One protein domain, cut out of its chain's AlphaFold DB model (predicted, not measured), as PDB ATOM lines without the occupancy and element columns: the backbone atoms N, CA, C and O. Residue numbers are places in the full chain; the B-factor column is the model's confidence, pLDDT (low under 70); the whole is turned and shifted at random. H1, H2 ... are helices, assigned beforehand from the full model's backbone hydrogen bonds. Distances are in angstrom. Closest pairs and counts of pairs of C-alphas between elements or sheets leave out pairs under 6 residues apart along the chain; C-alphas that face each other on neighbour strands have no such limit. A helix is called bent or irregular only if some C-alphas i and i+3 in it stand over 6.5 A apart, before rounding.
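AT A GLANCE: This is residues 3 to 94 of the 269 residues of a protein of Plutella xylostella (UniProt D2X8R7). Two long helices, H1 and H3, run in opposite directions along a rod, with the short helix H2 at the turn between them at one end. Beyond the other end of H3 a long unnamed link folds back, and H4 lies along H3, making a loose up-and-down bundle of H1, H3 and H4, each running against the one before it. The printed part has 92 residues with four named helices, H1 to H4 in chain order, and no named strand; the class is all helix. The whole is loose, with a radius of gyration of the C-alphas of 15.6 A, and spans 50 by 20 by 18 A.

HOW THE PARTS SIT: H3, residues 42 to 69, touches H4, residues 84 to 94, with its residues 48 to 60 alone. They form a helical hairpin at a shallow tilt of 9 degrees, opposite ways; the closest C-alphas, of His 49 and Gly 92, are 4.2 A apart. H1, residues 9 to 33, touches H4 with residues 23 to 27 alone, the closest C-alphas being those of Glu 27 and Leu 88, 6.5 A apart. H1 and H3 are near each other. H2, residues 35 to 40, touches H3 only at the corner, with the C-alphas of Leu 38 and Val 45 4.8 A apart. H2 and H4 are apart. Every O i to N i+4 pair is within hydrogen-bond range in H2 and H4, against 18 of 21 in H1 and 20 of 24 in H3.

IN THESE COORDINATES: H3 begins with C-alpha 42 at (33.713, 128.198, 12.949) and is 39.7 A long; it is irregular, C-alphas 60 and 63 being 7.0 A apart, with a kink of 40 degrees near residue 61. H1, 34.6 A, begins at (32.396, 92.487, -13.423); it has a kink of 33 degrees near residue 27 and is only just irregular, C-alphas 28 and 31 being 6.7 A apart. H2 measures 8.6 A, and H4, 15.4 A, ends at (28.163, 115.799, 16.554).

THE WHOLE: The C-alphas farthest apart, of Thr 40 and Gly 72, are 50.6 A apart. The printed part has no cut. The link from H3 to H4, residues 70 to 83, is long; the other two are tight. The model's pLDDT is under 70 at residues 4 to 5.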
ATOM      1  N   GLN A   3      31.858 104.779 -15.716       73.00
ATOM      2  CA  GLN A   3      32.994 103.972 -16.183       73.00
ATOM      3  C   GLN A   3      32.897 102.487 -15.788       73.00
ATOM      4  O   GLN A   3      33.476 101.640 -16.464       73.00
ATOM      5  N   ALA A   4      32.157 102.140 -14.725       69.31
ATOM      6  CA  ALA A   4      32.008 100.750 -14.288       69.31
ATOM      7  C   ALA A   4      31.182  99.913 -15.281       69.31
ATOM      8  O   ALA A   4      31.429  98.717 -15.415       69.31
ATOM      9  N   VAL A   5      30.280 100.550 -16.037       69.31
ATOM     10  CA  VAL A   5      29.429  99.908 -17.057       69.31
ATOM     11  C   VAL A   5      30.253  99.370 -18.229       69.31
ATOM     12  O   VAL A   5      29.896  98.375 -18.851       69.31
ATOM     13  N   GLN A   6      31.395  99.995 -18.516       77.38
ATOM     14  CA  GLN A   6      32.290  99.610 -19.613       77.38
ATOM     15  C   GLN A   6      33.338  98.566 -19.188       77.38
ATOM     16  O   GLN A   6      34.130  98.110 -20.008       77.38
ATOM     17  N   CYS A   7      33.356  98.186 -17.909       78.38
ATOM     18  CA  CYS A   7      34.359  97.302 -17.332       78.38
ATOM     19  C   CYS A   7      33.843  95.863 -17.156       78.38
ATOM     20  O   CYS A   7      32.634  95.607 -17.151       78.38
ATOM     21  N   SER A   8      34.770  94.918 -16.959       82.69
ATOM     22  CA  SER A   8      34.435  93.558 -16.512       82.69
ATOM     23  C   SER A   8      33.851  93.564 -15.096       82.69
ATOM     24  O   SER A   8      34.126  94.476 -14.314       82.69
ATOM     25  N   ASP A   9      33.090  92.533 -14.723       79.94
ATOM     26  CA  ASP A   9      32.396  92.487 -13.423       79.94
ATOM     27  C   ASP A   9      33.359  92.525 -12.228       79.94
ATOM     28  O   ASP A   9      33.099  93.196 -11.229       79.94
ATOM     29  N   VAL A  10      34.538  91.905 -12.364       83.62
ATOM     30  CA  VAL A  10      35.618  91.979 -11.365       83.62
ATOM     31  C   VAL A  10      36.068  93.426 -11.142       83.62
ATOM     32  O   VAL A  10      36.301  93.846 -10.006       83.62
ATOM     33  N   VAL A  11      36.196  94.202 -12.219       84.75
ATOM     34  CA  VAL A  11      36.598  95.610 -12.149       84.75
ATOM     35  C   VAL A  11      35.442  96.468 -11.628       84.75
ATOM     36  O   VAL A  11      35.671  97.310 -10.763       84.75
ATOM     37  N   GLY A  12      34.201  96.205 -12.049       83.75
ATOM     38  CA  GLY A  12      33.001  96.872 -11.531       83.75
ATOM     39  C   GLY A  12      32.845  96.716 -10.014       83.75
ATOM     40  O   GLY A  12      32.661  97.711  -9.308       83.75
ATOM     41  N   LYS A  13      33.039  95.496  -9.495       86.00
ATOM     42  CA  LYS A  13      33.039  95.194  -8.054       86.00
ATOM     43  C   LYS A  13      34.116  95.969  -7.305       86.00
ATOM     44  O   LYS A  13      33.840  96.555  -6.260       86.00
ATOM     45  N   ARG A  14      35.336  96.032  -7.850       87.75
ATOM     46  CA  ARG A  14      36.428  96.820  -7.255       87.75
ATOM     47  C   ARG A  14      36.099  98.308  -7.214       87.75
ATOM     48  O   ARG A  14      36.294  98.914  -6.171       87.75
ATOM     49  N   ILE A  15      35.561  98.880  -8.293       88.44
ATOM     50  CA  ILE A  15      35.184 100.304  -8.324       88.44
ATOM     51  C   ILE A  15      34.091 100.590  -7.289       88.44
ATOM     52  O   ILE A  15      34.190 101.589  -6.578       88.44
ATOM     53  N   TYR A  16      33.083  99.719  -7.169       88.69
ATOM     54  CA  TYR A  16      32.044  99.853  -6.145       88.69
ATOM     55  C   TYR A  16      32.642  99.851  -4.729       88.69
ATOM     56  O   TYR A  16      32.406 100.783  -3.958       88.69
ATOM     57  N   ILE A  17      33.468  98.847  -4.408       89.56
ATOM     58  CA  ILE A  17      34.121  98.729  -3.096       89.56
ATOM     59  C   ILE A  17      35.008  99.949  -2.826       89.56
ATOM     60  O   ILE A  17      34.924 100.536  -1.753       89.56
ATOM     61  N   SER A  18      35.817 100.379  -3.796       92.00
ATOM     62  CA  SER A  18      36.668 101.564  -3.661       92.00
ATOM     63  C   SER A  18      35.857 102.837  -3.428       92.00
ATOM     64  O   SER A  18      36.211 103.623  -2.555       92.00
ATOM     65  N   ALA A  19      34.756 103.039  -4.157       91.81
ATOM     66  CA  ALA A  19      33.878 104.189  -3.950       91.81
ATOM     67  C   ALA A  19      33.293 104.193  -2.534       91.81
ATOM     68  O   ALA A  19      33.278 105.227  -1.872       91.81
ATOM     69  N   ARG A  20      32.858 103.029  -2.047       92.88
ATOM     70  CA  ARG A  20      32.340 102.877  -0.689       92.88
ATOM     71  C   ARG A  20      33.408 103.162   0.373       92.88
ATOM     72  O   ARG A  20      33.150 103.936   1.293       92.88
ATOM     73  N   LEU A  21      34.614 102.625   0.190       94.31
ATOM     74  CA  LEU A  21      35.757 102.861   1.076       94.31
ATOM     75  C   LEU A  21      36.149 104.340   1.153       94.31
ATOM     76  O   LEU A  21      36.567 104.787   2.211       94.31
ATOM     77  N   ILE A  22      35.990 105.121   0.078       95.25
ATOM     78  CA  ILE A  22      36.258 106.569   0.114       95.25
ATOM     79  C   ILE A  22      35.342 107.277   1.123       95.25
ATOM     80  O   ILE A  22      35.809 108.137   1.868       95.25
ATOM     81  N   PHE A  23      34.056 106.917   1.181       95.00
ATOM     82  CA  PHE A  23      33.119 107.524   2.132       95.00
ATOM     83  C   PHE A  23      33.375 107.073   3.572       95.00
ATOM     84  O   PHE A  23      33.299 107.890   4.488       95.00
ATOM     85  N   GLU A  24      33.719 105.801   3.774       93.69
ATOM     86  CA  GLU A  24      34.114 105.283   5.091       93.69
ATOM     87  C   GLU A  24      35.421 105.938   5.572       93.69
ATOM     88  O   GLU A  24      35.515 106.380   6.714       93.69
ATOM     89  N   LEU A  25      36.399 106.119   4.680       95.06
ATOM     90  CA  LEU A  25      37.644 106.821   4.988       95.06
ATOM     91  C   LEU A  25      37.395 108.297   5.312       95.06
ATOM     92  O   LEU A  25      38.019 108.831   6.223       95.06
ATOM     93  N   TYR A  26      36.484 108.957   4.590       94.75
ATOM     94  CA  TYR A  26      36.103 110.339   4.882       94.75
ATOM     95  C   TYR A  26      35.576 110.474   6.315       94.75
ATOM     96  O   TYR A  26      36.027 111.346   7.055       94.75
ATOM     97  N   GLU A  27      34.661 109.585   6.710       93.38
ATOM     98  CA  GLU A  27      34.073 109.541   8.052       93.38
ATOM     99  C   GLU A  27      35.144 109.347   9.134       93.38
ATOM    100  O   GLU A  27      35.143 110.072  10.127       93.38
ATOM    101  N   SER A  28      36.096 108.438   8.915       92.12
ATOM    102  CA  SER A  28      37.077 108.068   9.940       92.12
ATOM    103  C   SER A  28      38.316 108.976   9.993       92.12
ATOM    104  O   SER A  28      38.892 109.167  11.063       92.12
ATOM    105  N   VAL A  29      38.759 109.538   8.863       94.25
ATOM    106  CA  VAL A  29      40.043 110.263   8.771       94.25
ATOM    107  C   VAL A  29      39.876 111.770   8.875       94.25
ATOM    108  O   VAL A  29      40.658 112.417   9.569       94.25
ATOM    109  N   VAL A  30      38.877 112.353   8.206       93.56
ATOM    110  CA  VAL A  30      38.727 113.819   8.134       93.56
ATOM    111  C   VAL A  30      38.552 114.456   9.518       93.56
ATOM    112  O   VAL A  30      39.238 115.449   9.776       93.56
ATOM    113  N   PRO A  31      37.737 113.902  10.442       92.69
ATOM    114  CA  PRO A  31      37.589 114.470  11.781       92.69
ATOM    115  C   PRO A  31      38.880 114.459  12.594       92.69
ATOM    116  O   PRO A  31      39.116 115.383  13.364       92.69
ATOM    117  N   TYR A  32      39.707 113.425  12.420       93.00
ATOM    118  CA  TYR A  32      40.956 113.262  13.157       93.00
ATOM    119  C   TYR A  32      42.066 114.141  12.573       93.00
ATOM    120  O   TYR A  32      42.726 114.893  13.283       93.00
ATOM    121  N   TYR A  33      42.243 114.102  11.253       94.38
ATOM    122  CA  TYR A  33      43.299 114.856  10.583       94.38
ATOM    123  C   TYR A  33      43.082 116.375  10.673       94.38
ATOM    124  O   TYR A  33      44.039 117.136  10.807       94.38
ATOM    125  N   HIS A  34      41.823 116.824  10.638       93.44
ATOM    126  CA  HIS A  34      41.467 118.241  10.726       93.44
ATOM    127  C   HIS A  34      40.898 118.648  12.092       93.44
ATOM    128  O   HIS A  34      40.262 119.700  12.187       93.44
ATOM    129  N   GLU A  35      41.141 117.867  13.149       93.00
ATOM    130  CA  GLU A  35      40.579 118.092  14.489       93.00
ATOM    131  C   GLU A  35      40.782 119.537  14.970       93.00
ATOM    132  O   GLU A  35      39.823 120.219  15.335       93.00
ATOM    133  N   ASN A  36      42.012 120.047  14.873       92.50
ATOM    134  CA  ASN A  36      42.338 121.416  15.279       92.50
ATOM    135  C   ASN A  36      41.483 122.459  14.547       92.50
ATOM    136  O   ASN A  36      40.987 123.400  15.165       92.50
ATOM    137  N   PHE A  37      41.273 122.298  13.239       92.12
ATOM    138  CA  PHE A  37      40.461 123.226  12.452       92.12
ATOM    139  C   PHE A  37      38.979 123.124  12.817       92.12
ATOM    140  O   PHE A  37      38.318 124.153  12.959       92.12
ATOM    141  N   LEU A  38      38.475 121.907  13.027       91.81
ATOM    142  CA  LEU A  38      37.092 121.660  13.445       91.81
ATOM    143  C   LEU A  38      36.795 122.236  14.835       91.81
ATOM    144  O   LEU A  38      35.692 122.723  15.072       91.81
ATOM    145  N   GLN A  39      37.774 122.243  15.740       89.44
ATOM    146  CA  GLN A  39      37.620 122.803  17.085       89.44
ATOM    147  C   GLN A  39      37.800 124.327  17.135       89.44
ATOM    148  O   GLN A  39      37.196 124.990  17.974       89.44
ATOM    149  N   THR A  40      38.607 124.915  16.248       87.38
ATOM    150  CA  THR A  40      39.008 126.333  16.370       87.38
ATOM    151  C   THR A  40      38.375 127.269  15.348       87.38
ATOM    152  O   THR A  40      38.200 128.448  15.656       87.38
ATOM    153  N   ILE A  41      38.004 126.785  14.157       88.94
ATOM    154  CA  ILE A  41      37.535 127.632  13.053       88.94
ATOM    155  C   ILE A  41      36.041 127.391  12.789       88.94
ATOM    156  O   ILE A  41      35.680 126.380  12.178       88.94
ATOM    157  N   PRO A  42      35.156 128.349  13.138       87.19
ATOM    158  CA  PRO A  42      33.713 128.198  12.949       87.19
ATOM    159  C   PRO A  42      33.296 127.912  11.499       87.19
ATOM    160  O   PRO A  42      32.371 127.144  11.253       87.19
ATOM    161  N   GLN A  43      33.981 128.511  10.520       87.56
ATOM    162  CA  GLN A  43      33.663 128.310   9.099       87.56
ATOM    163  C   GLN A  43      34.004 126.901   8.630       87.56
ATOM    164  O   GLN A  43      33.306 126.338   7.789       87.56
ATOM    165  N   TYR A  44      35.052 126.316   9.205       90.69
ATOM    166  CA  TYR A  44      35.507 124.990   8.833       90.69
ATOM    167  C   TYR A  44      34.539 123.916   9.337       90.69
ATOM    168  O   TYR A  44      34.150 123.039   8.569       90.69
ATOM    169  N   VAL A  45      34.071 124.021  10.587       91.75
ATOM    170  CA  VAL A  45      33.075 123.080  11.129       91.75
ATOM    171  C   VAL A  45      31.718 123.196  10.427       91.75
ATOM    172  O   VAL A  45      31.091 122.175  10.154       91.75
ATOM    173  N   ALA A  46      31.286 124.409  10.063       89.06
ATOM    174  CA  ALA A  46      30.049 124.611   9.309       89.06
ATOM    175  C   ALA A  46      30.139 123.982   7.908       89.06
ATOM    176  O   ALA A  46      29.239 123.255   7.487       89.06
ATOM    177  N   LEU A  47      31.260 124.192   7.207       90.50
ATOM    178  CA  LEU A  47      31.513 123.557   5.914       90.50
ATOM    179  C   LEU A  47      31.560 122.029   6.040       90.50
ATOM    180  O   LEU A  47      30.962 121.327   5.231       90.50
ATOM    181  N   PHE A  48      32.235 121.511   7.065       93.75
ATOM    182  CA  PHE A  48      32.314 120.077   7.323       93.75
ATOM    183  C   PHE A  48      30.932 119.459   7.585       93.75
ATOM    184  O   PHE A  48      30.599 118.428   6.997       93.75
ATOM    185  N   HIS A  49      30.098 120.111   8.397       93.06
ATOM    186  CA  HIS A  49      28.708 119.714   8.611       93.06
ATOM    187  C   HIS A  49      27.926 119.667   7.291       93.06
ATOM    188  O   HIS A  49      27.289 118.656   6.984       93.06
ATOM    189  N   ASN A  50      28.019 120.725   6.482       91.94
ATOM    190  CA  ASN A  50      27.338 120.804   5.190       91.94
ATOM    191  C   ASN A  50      27.805 119.705   4.231       91.94
ATOM    192  O   ASN A  50      26.976 119.070   3.581       91.94
ATOM    193  N   ASN A  51      29.109 119.428   4.188       94.25
ATOM    194  CA  ASN A  51      29.669 118.338   3.396       94.25
ATOM    195  C   ASN A  51      29.103 116.987   3.841       94.25
ATOM    196  O   ASN A  51      28.646 116.215   3.002       94.25
ATOM    197  N   CYS A  52      29.052 116.722   5.149       96.06
ATOM    198  CA  CYS A  52      28.453 115.501   5.683       96.06
ATOM    199  C   CYS A  52      26.980 115.356   5.271       96.06
ATOM    200  O   CYS A  52      26.572 114.285   4.820       96.06
ATOM    201  N   MET A  53      26.193 116.433   5.368       95.00
ATOM    202  CA  MET A  53      24.779 116.434   4.973       95.00
ATOM    203  C   MET A  53      24.592 116.223   3.470       95.00
ATOM    204  O   MET A  53      23.742 115.428   3.059       95.00
ATOM    205  N   TYR A  54      25.409 116.887   2.652       95.19
ATOM    206  CA  TYR A  54      25.390 116.751   1.201       95.19
ATOM    207  C   TYR A  54      25.754 115.330   0.765       95.19
ATOM    208  O   TYR A  54      25.037 114.721  -0.032       95.19
ATOM    209  N   LEU A  55      26.836 114.768   1.311       96.06
ATOM    210  CA  LEU A  55      27.245 113.395   1.030       96.06
ATOM    211  C   LEU A  55      26.151 112.412   1.455       96.06
ATOM    212  O   LEU A  55      25.705 111.607   0.641       96.06
ATOM    213  N   ALA A  56      25.635 112.535   2.680       96.81
ATOM    214  CA  ALA A  56      24.562 111.683   3.184       96.81
ATOM    215  C   ALA A  56      23.285 111.746   2.327       96.81
ATOM    216  O   ALA A  56      22.595 110.739   2.179       96.81
ATOM    217  N   HIS A  57      22.949 112.904   1.756       95.81
ATOM    218  CA  HIS A  57      21.831 113.021   0.821       95.81
ATOM    219  C   HIS A  57      22.103 112.269  -0.488       95.81
ATOM    220  O   HIS A  57      21.274 111.475  -0.928       95.81
ATOM    221  N   ASN A  58      23.283 112.458  -1.081       94.44
ATOM    222  CA  ASN A  58      23.647 111.796  -2.333       94.44
ATOM    223  C   ASN A  58      23.672 110.266  -2.202       94.44
ATOM    224  O   ASN A  58      23.130 109.570  -3.066       94.44
ATOM    225  N   LEU A  59      24.219 109.750  -1.095       95.06
ATOM    226  CA  LEU A  59      24.327 108.311  -0.832       95.06
ATOM    227  C   LEU A  59      22.973 107.586  -0.789       95.06
ATOM    228  O   LEU A  59      22.935 106.390  -1.064       95.06
ATOM    229  N   GLN A  60      21.864 108.289  -0.534       95.06
ATOM    230  CA  GLN A  60      20.520 107.693  -0.593       95.06
ATOM    231  C   GLN A  60      20.163 107.193  -1.994       95.06
ATOM    232  O   GLN A  60      19.466 106.198  -2.118       95.06
ATOM    233  N   THR A  61      20.660 107.861  -3.038       92.62
ATOM    234  CA  THR A  61      20.318 107.549  -4.440       92.62
ATOM    235  C   THR A  61      21.422 106.800  -5.178       92.62
ATOM    236  O   THR A  61      21.221 106.339  -6.297       92.62
ATOM    237  N   PHE A  62      22.621 106.707  -4.597       91.38
ATOM    238  CA  PHE A  62      23.782 106.132  -5.282       91.38
ATOM    239  C   PHE A  62      23.657 104.625  -5.498       91.38
ATOM    240  O   PHE A  62      24.130 104.140  -6.522       91.38
ATOM    241  N   GLY A  63      23.011 103.903  -4.576       89.19
ATOM    242  CA  GLY A  63      22.728 102.474  -4.748       89.19
ATOM    243  C   GLY A  63      21.849 102.233  -5.974       89.19
ATOM    244  O   GLY A  63      22.256 101.525  -6.890       89.19
ATOM    245  N   ASP A  64      20.709 102.922  -6.036       88.62
ATOM    246  CA  ASP A  64      19.759 102.813  -7.149       88.62
ATOM    247  C   ASP A  64      20.387 103.231  -8.481       88.62
ATOM    248  O   ASP A  64      20.290 102.510  -9.470       88.62
ATOM    249  N   LYS A  65      21.114 104.359  -8.507       88.50
ATOM    250  CA  LYS A  65      21.848 104.811  -9.703       88.50
ATOM    251  C   LYS A  65      22.852 103.770 -10.185       88.50
ATOM    252  O   LYS A  65      23.013 103.592 -11.388       88.50
ATOM    253  N   TRP A  66      23.538 103.096  -9.264       87.25
ATOM    254  CA  TRP A  66      24.470 102.037  -9.621       87.25
ATOM    255  C   TRP A  66      23.744 100.815 -10.192       87.25
ATOM    256  O   TRP A  66      24.201 100.260 -11.187       87.25
ATOM    257  N   LEU A  67      22.618 100.411  -9.598       86.38
ATOM    258  CA  LEU A  67      21.814  99.286 -10.080       86.38
ATOM    259  C   LEU A  67      21.263  99.538 -11.488       86.38
ATOM    260  O   LEU A  67      21.417  98.675 -12.344       86.38
ATOM    261  N   VAL A  68      20.721 100.732 -11.751       86.69
ATOM    262  CA  VAL A  68      20.241 101.138 -13.089       86.69
ATOM    263  C   VAL A  68      21.366 101.067 -14.127       86.69
ATOM    264  O   VAL A  68      21.185 100.556 -15.226       86.69
ATOM    265  N   LEU A  69      22.568 101.529 -13.776       83.56
ATOM    266  CA  LEU A  69      23.730 101.463 -14.669       83.56
ATOM    267  C   LEU A  69      24.206 100.027 -14.955       83.56
ATOM    268  O   LEU A  69      24.899  99.806 -15.947       83.56
ATOM    269  N   MET A  70      23.861  99.066 -14.098       80.25
ATOM    270  CA  MET A  70      24.235  97.654 -14.218       80.25
ATOM    271  C   MET A  70      23.056  96.774 -14.668       80.25
ATOM    272  O   MET A  70      23.121  95.555 -14.511       80.25
ATOM    273  N   GLU A  71      21.991  97.364 -15.222       80.75
ATOM    274  CA  GLU A  71      20.840  96.626 -15.752       80.75
ATOM    275  C   GLU A  71      21.271  95.504 -16.712       80.75
ATOM    276  O   GLU A  71      22.123  95.682 -17.586       80.75
ATOM    277  N   GLY A  72      20.693  94.314 -16.526       77.12
ATOM    278  CA  GLY A  72      21.050  93.110 -17.282       77.12
ATOM    279  C   GLY A  72      22.292  92.366 -16.772       77.12
ATOM    280  O   GLY A  72      22.640  91.333 -17.342       77.12
ATOM    281  N   ARG A  73      22.946  92.843 -15.704       78.19
ATOM    282  CA  ARG A  73      23.996  92.111 -14.978       78.19
ATOM    283  C   ARG A  73      23.482  91.629 -13.622       78.19
ATOM    284  O   ARG A  73      22.698  92.314 -12.971       78.19
ATOM    285  N   GLU A  74      23.976  90.479 -13.170       77.38
ATOM    286  CA  GLU A  74      23.661  89.902 -11.857       77.38
ATOM    287  C   GLU A  74      24.888  90.003 -10.932       77.38
ATOM    288  O   GLU A  74      25.731  89.104 -10.915       77.38
ATOM    289  N   PRO A  75      25.062  91.117 -10.195       78.12
ATOM    290  CA  PRO A  75      26.187  91.270  -9.280       78.12
ATOM    291  C   PRO A  75      26.090  90.288  -8.103       78.12
ATOM    292  O   PRO A  75      25.063  90.188  -7.438       78.12
ATOM    293  N   ASP A  76      27.202  89.624  -7.777       82.38
ATOM    294  CA  ASP A  76      27.322  88.671  -6.662       82.38
ATOM    295  C   ASP A  76      27.523  89.348  -5.286       82.38
ATOM    296  O   ASP A  76      28.028  88.739  -4.342       82.38
ATOM    297  N   TYR A  77      27.192  90.638  -5.162       81.56
ATOM    298  CA  TYR A  77      27.417  91.448  -3.962       81.56
ATOM    299  C   TYR A  77      26.291  92.471  -3.742       81.56
ATOM    300  O   TYR A  77      25.727  92.979  -4.712       81.56
ATOM    301  N   PRO A  78      25.968  92.818  -2.479       82.38
ATOM    302  CA  PRO A  78      24.926  93.795  -2.185       82.38
ATOM    303  C   PRO A  78      25.390  95.209  -2.550       82.38
ATOM    304  O   PRO A  78      26.417  95.681  -2.062       82.38
ATOM    305  N   ILE A  79      24.615  95.899  -3.388       87.00
ATOM    306  CA  ILE A  79      24.905  97.268  -3.827       87.00
ATOM    307  C   ILE A  79      24.038  98.240  -3.035       87.00
ATOM    308  O   ILE A  79      22.872  98.462  -3.342       87.00
ATOM    309  N   THR A  80      24.614  98.823  -1.986       90.94
ATOM    310  CA  THR A  80      23.959  99.877  -1.203       90.94
ATOM    311  C   THR A  80      24.969 100.827  -0.559       90.94
ATOM    312  O   THR A  80      26.118 100.467  -0.295       90.94
ATOM    313  N   PHE A  81      24.528 102.061  -0.321       94.25
ATOM    314  CA  PHE A  81      25.248 103.074   0.458       94.25
ATOM    315  C   PHE A  81      24.390 103.640   1.601       94.25
ATOM    316  O   PHE A  81      24.836 104.522   2.335       94.25
ATOM    317  N   VAL A  82      23.149 103.162   1.752       94.75
ATOM    318  CA  VAL A  82      22.153 103.745   2.664       94.75
ATOM    319  C   VAL A  82      22.585 103.620   4.126       94.75
ATOM    320  O   VAL A  82      22.307 104.499   4.935       94.75
ATOM    321  N   ASP A  83      23.334 102.576   4.465       93.94
ATOM    322  CA  ASP A  83      23.863 102.345   5.809       93.94
ATOM    323  C   ASP A  83      24.945 103.366   6.231       93.94
ATOM    324  O   ASP A  83      25.181 103.561   7.425       93.94
ATOM    325  N   LEU A  84      25.567 104.074   5.278       95.38
ATOM    326  CA  LEU A  84      26.533 105.149   5.548       95.38
ATOM    327  C   LEU A  84      25.861 106.509   5.795       95.38
ATOM    328  O   LEU A  84      26.455 107.396   6.410       95.38
ATOM    329  N   VAL A  85      24.610 106.675   5.354       96.81
ATOM    330  CA  VAL A  85      23.818 107.903   5.524       96.81
ATOM    331  C   VAL A  85      23.696 108.327   6.994       96.81
ATOM    332  O   VAL A  85      24.017 109.484   7.285       96.81
ATOM    333  N   PRO A  86      23.258 107.465   7.940       97.06
ATOM    334  CA  PRO A  86      23.151 107.864   9.343       97.06
ATOM    335  C   PRO A  86      24.514 108.217   9.948       97.06
ATOM    336  O   PRO A  86      24.605 109.218  10.650       97.06
ATOM    337  N   LYS A  87      25.578 107.477   9.602       96.12
ATOM    338  CA  LYS A  87      26.938 107.717  10.116       96.12
ATOM    339  C   LYS A  87      27.446 109.114   9.761       96.12
ATOM    340  O   LYS A  87      27.907 109.846  10.631       96.12
ATOM    341  N   LEU A  88      27.302 109.520   8.496       96.56
ATOM    342  CA  LEU A  88      27.718 110.852   8.048       96.56
ATOM    343  C   LEU A  88      26.879 111.963   8.687       96.56
ATOM    344  O   LEU A  88      27.430 112.975   9.121       96.56
ATOM    345  N   ARG A  89      25.556 111.781   8.787       96.75
ATOM    346  CA  ARG A  89      24.676 112.765   9.442       96.75
ATOM    347  C   ARG A  89      25.046 112.958  10.906       96.75
ATOM    348  O   ARG A  89      25.199 114.097  11.342       96.75
ATOM    349  N   GLU A  90      25.218 111.859  11.634       96.56
ATOM    350  CA  GLU A  90      25.607 111.878  13.040       96.56
ATOM    351  C   GLU A  90      26.977 112.533  13.223       96.56
ATOM    352  O   GLU A  90      27.134 113.393  14.089       96.56
ATOM    353  N   LEU A  91      27.956 112.198  12.380       96.00
ATOM    354  CA  LEU A  91      29.281 112.808  12.419       96.00
ATOM    355  C   LEU A  91      29.217 114.332  12.236       96.00
ATOM    356  O   LEU A  91      29.758 115.074  13.060       96.00
ATOM    357  N   GLY A  92      28.525 114.804  11.197       94.06
ATOM    358  CA  GLY A  92      28.370 116.235  10.933       94.06
ATOM    359  C   GLY A  92      27.629 116.969  12.054       94.06
ATOM    360  O   GLY A  92      28.019 118.075  12.434       94.06
ATOM    361  N   GLN A  93      26.570 116.373  12.612       92.94
ATOM    362  CA  GLN A  93      25.813 116.953  13.730       92.94
ATOM    363  C   GLN A  93      26.640 117.009  15.014       92.94
ATOM    364  O   GLN A  93      26.688 118.052  15.663       92.94
ATOM    365  N   ARG A  94      27.325 115.915  15.356       94.31
ATOM    366  CA  ARG A  94      28.163 115.799  16.554       94.31
ATOM    367  C   ARG A  94      29.286 116.832  16.562       94.31
ATOM    368  O   ARG A  94      29.471 117.498  17.576       94.31
TER     369      ARG A  94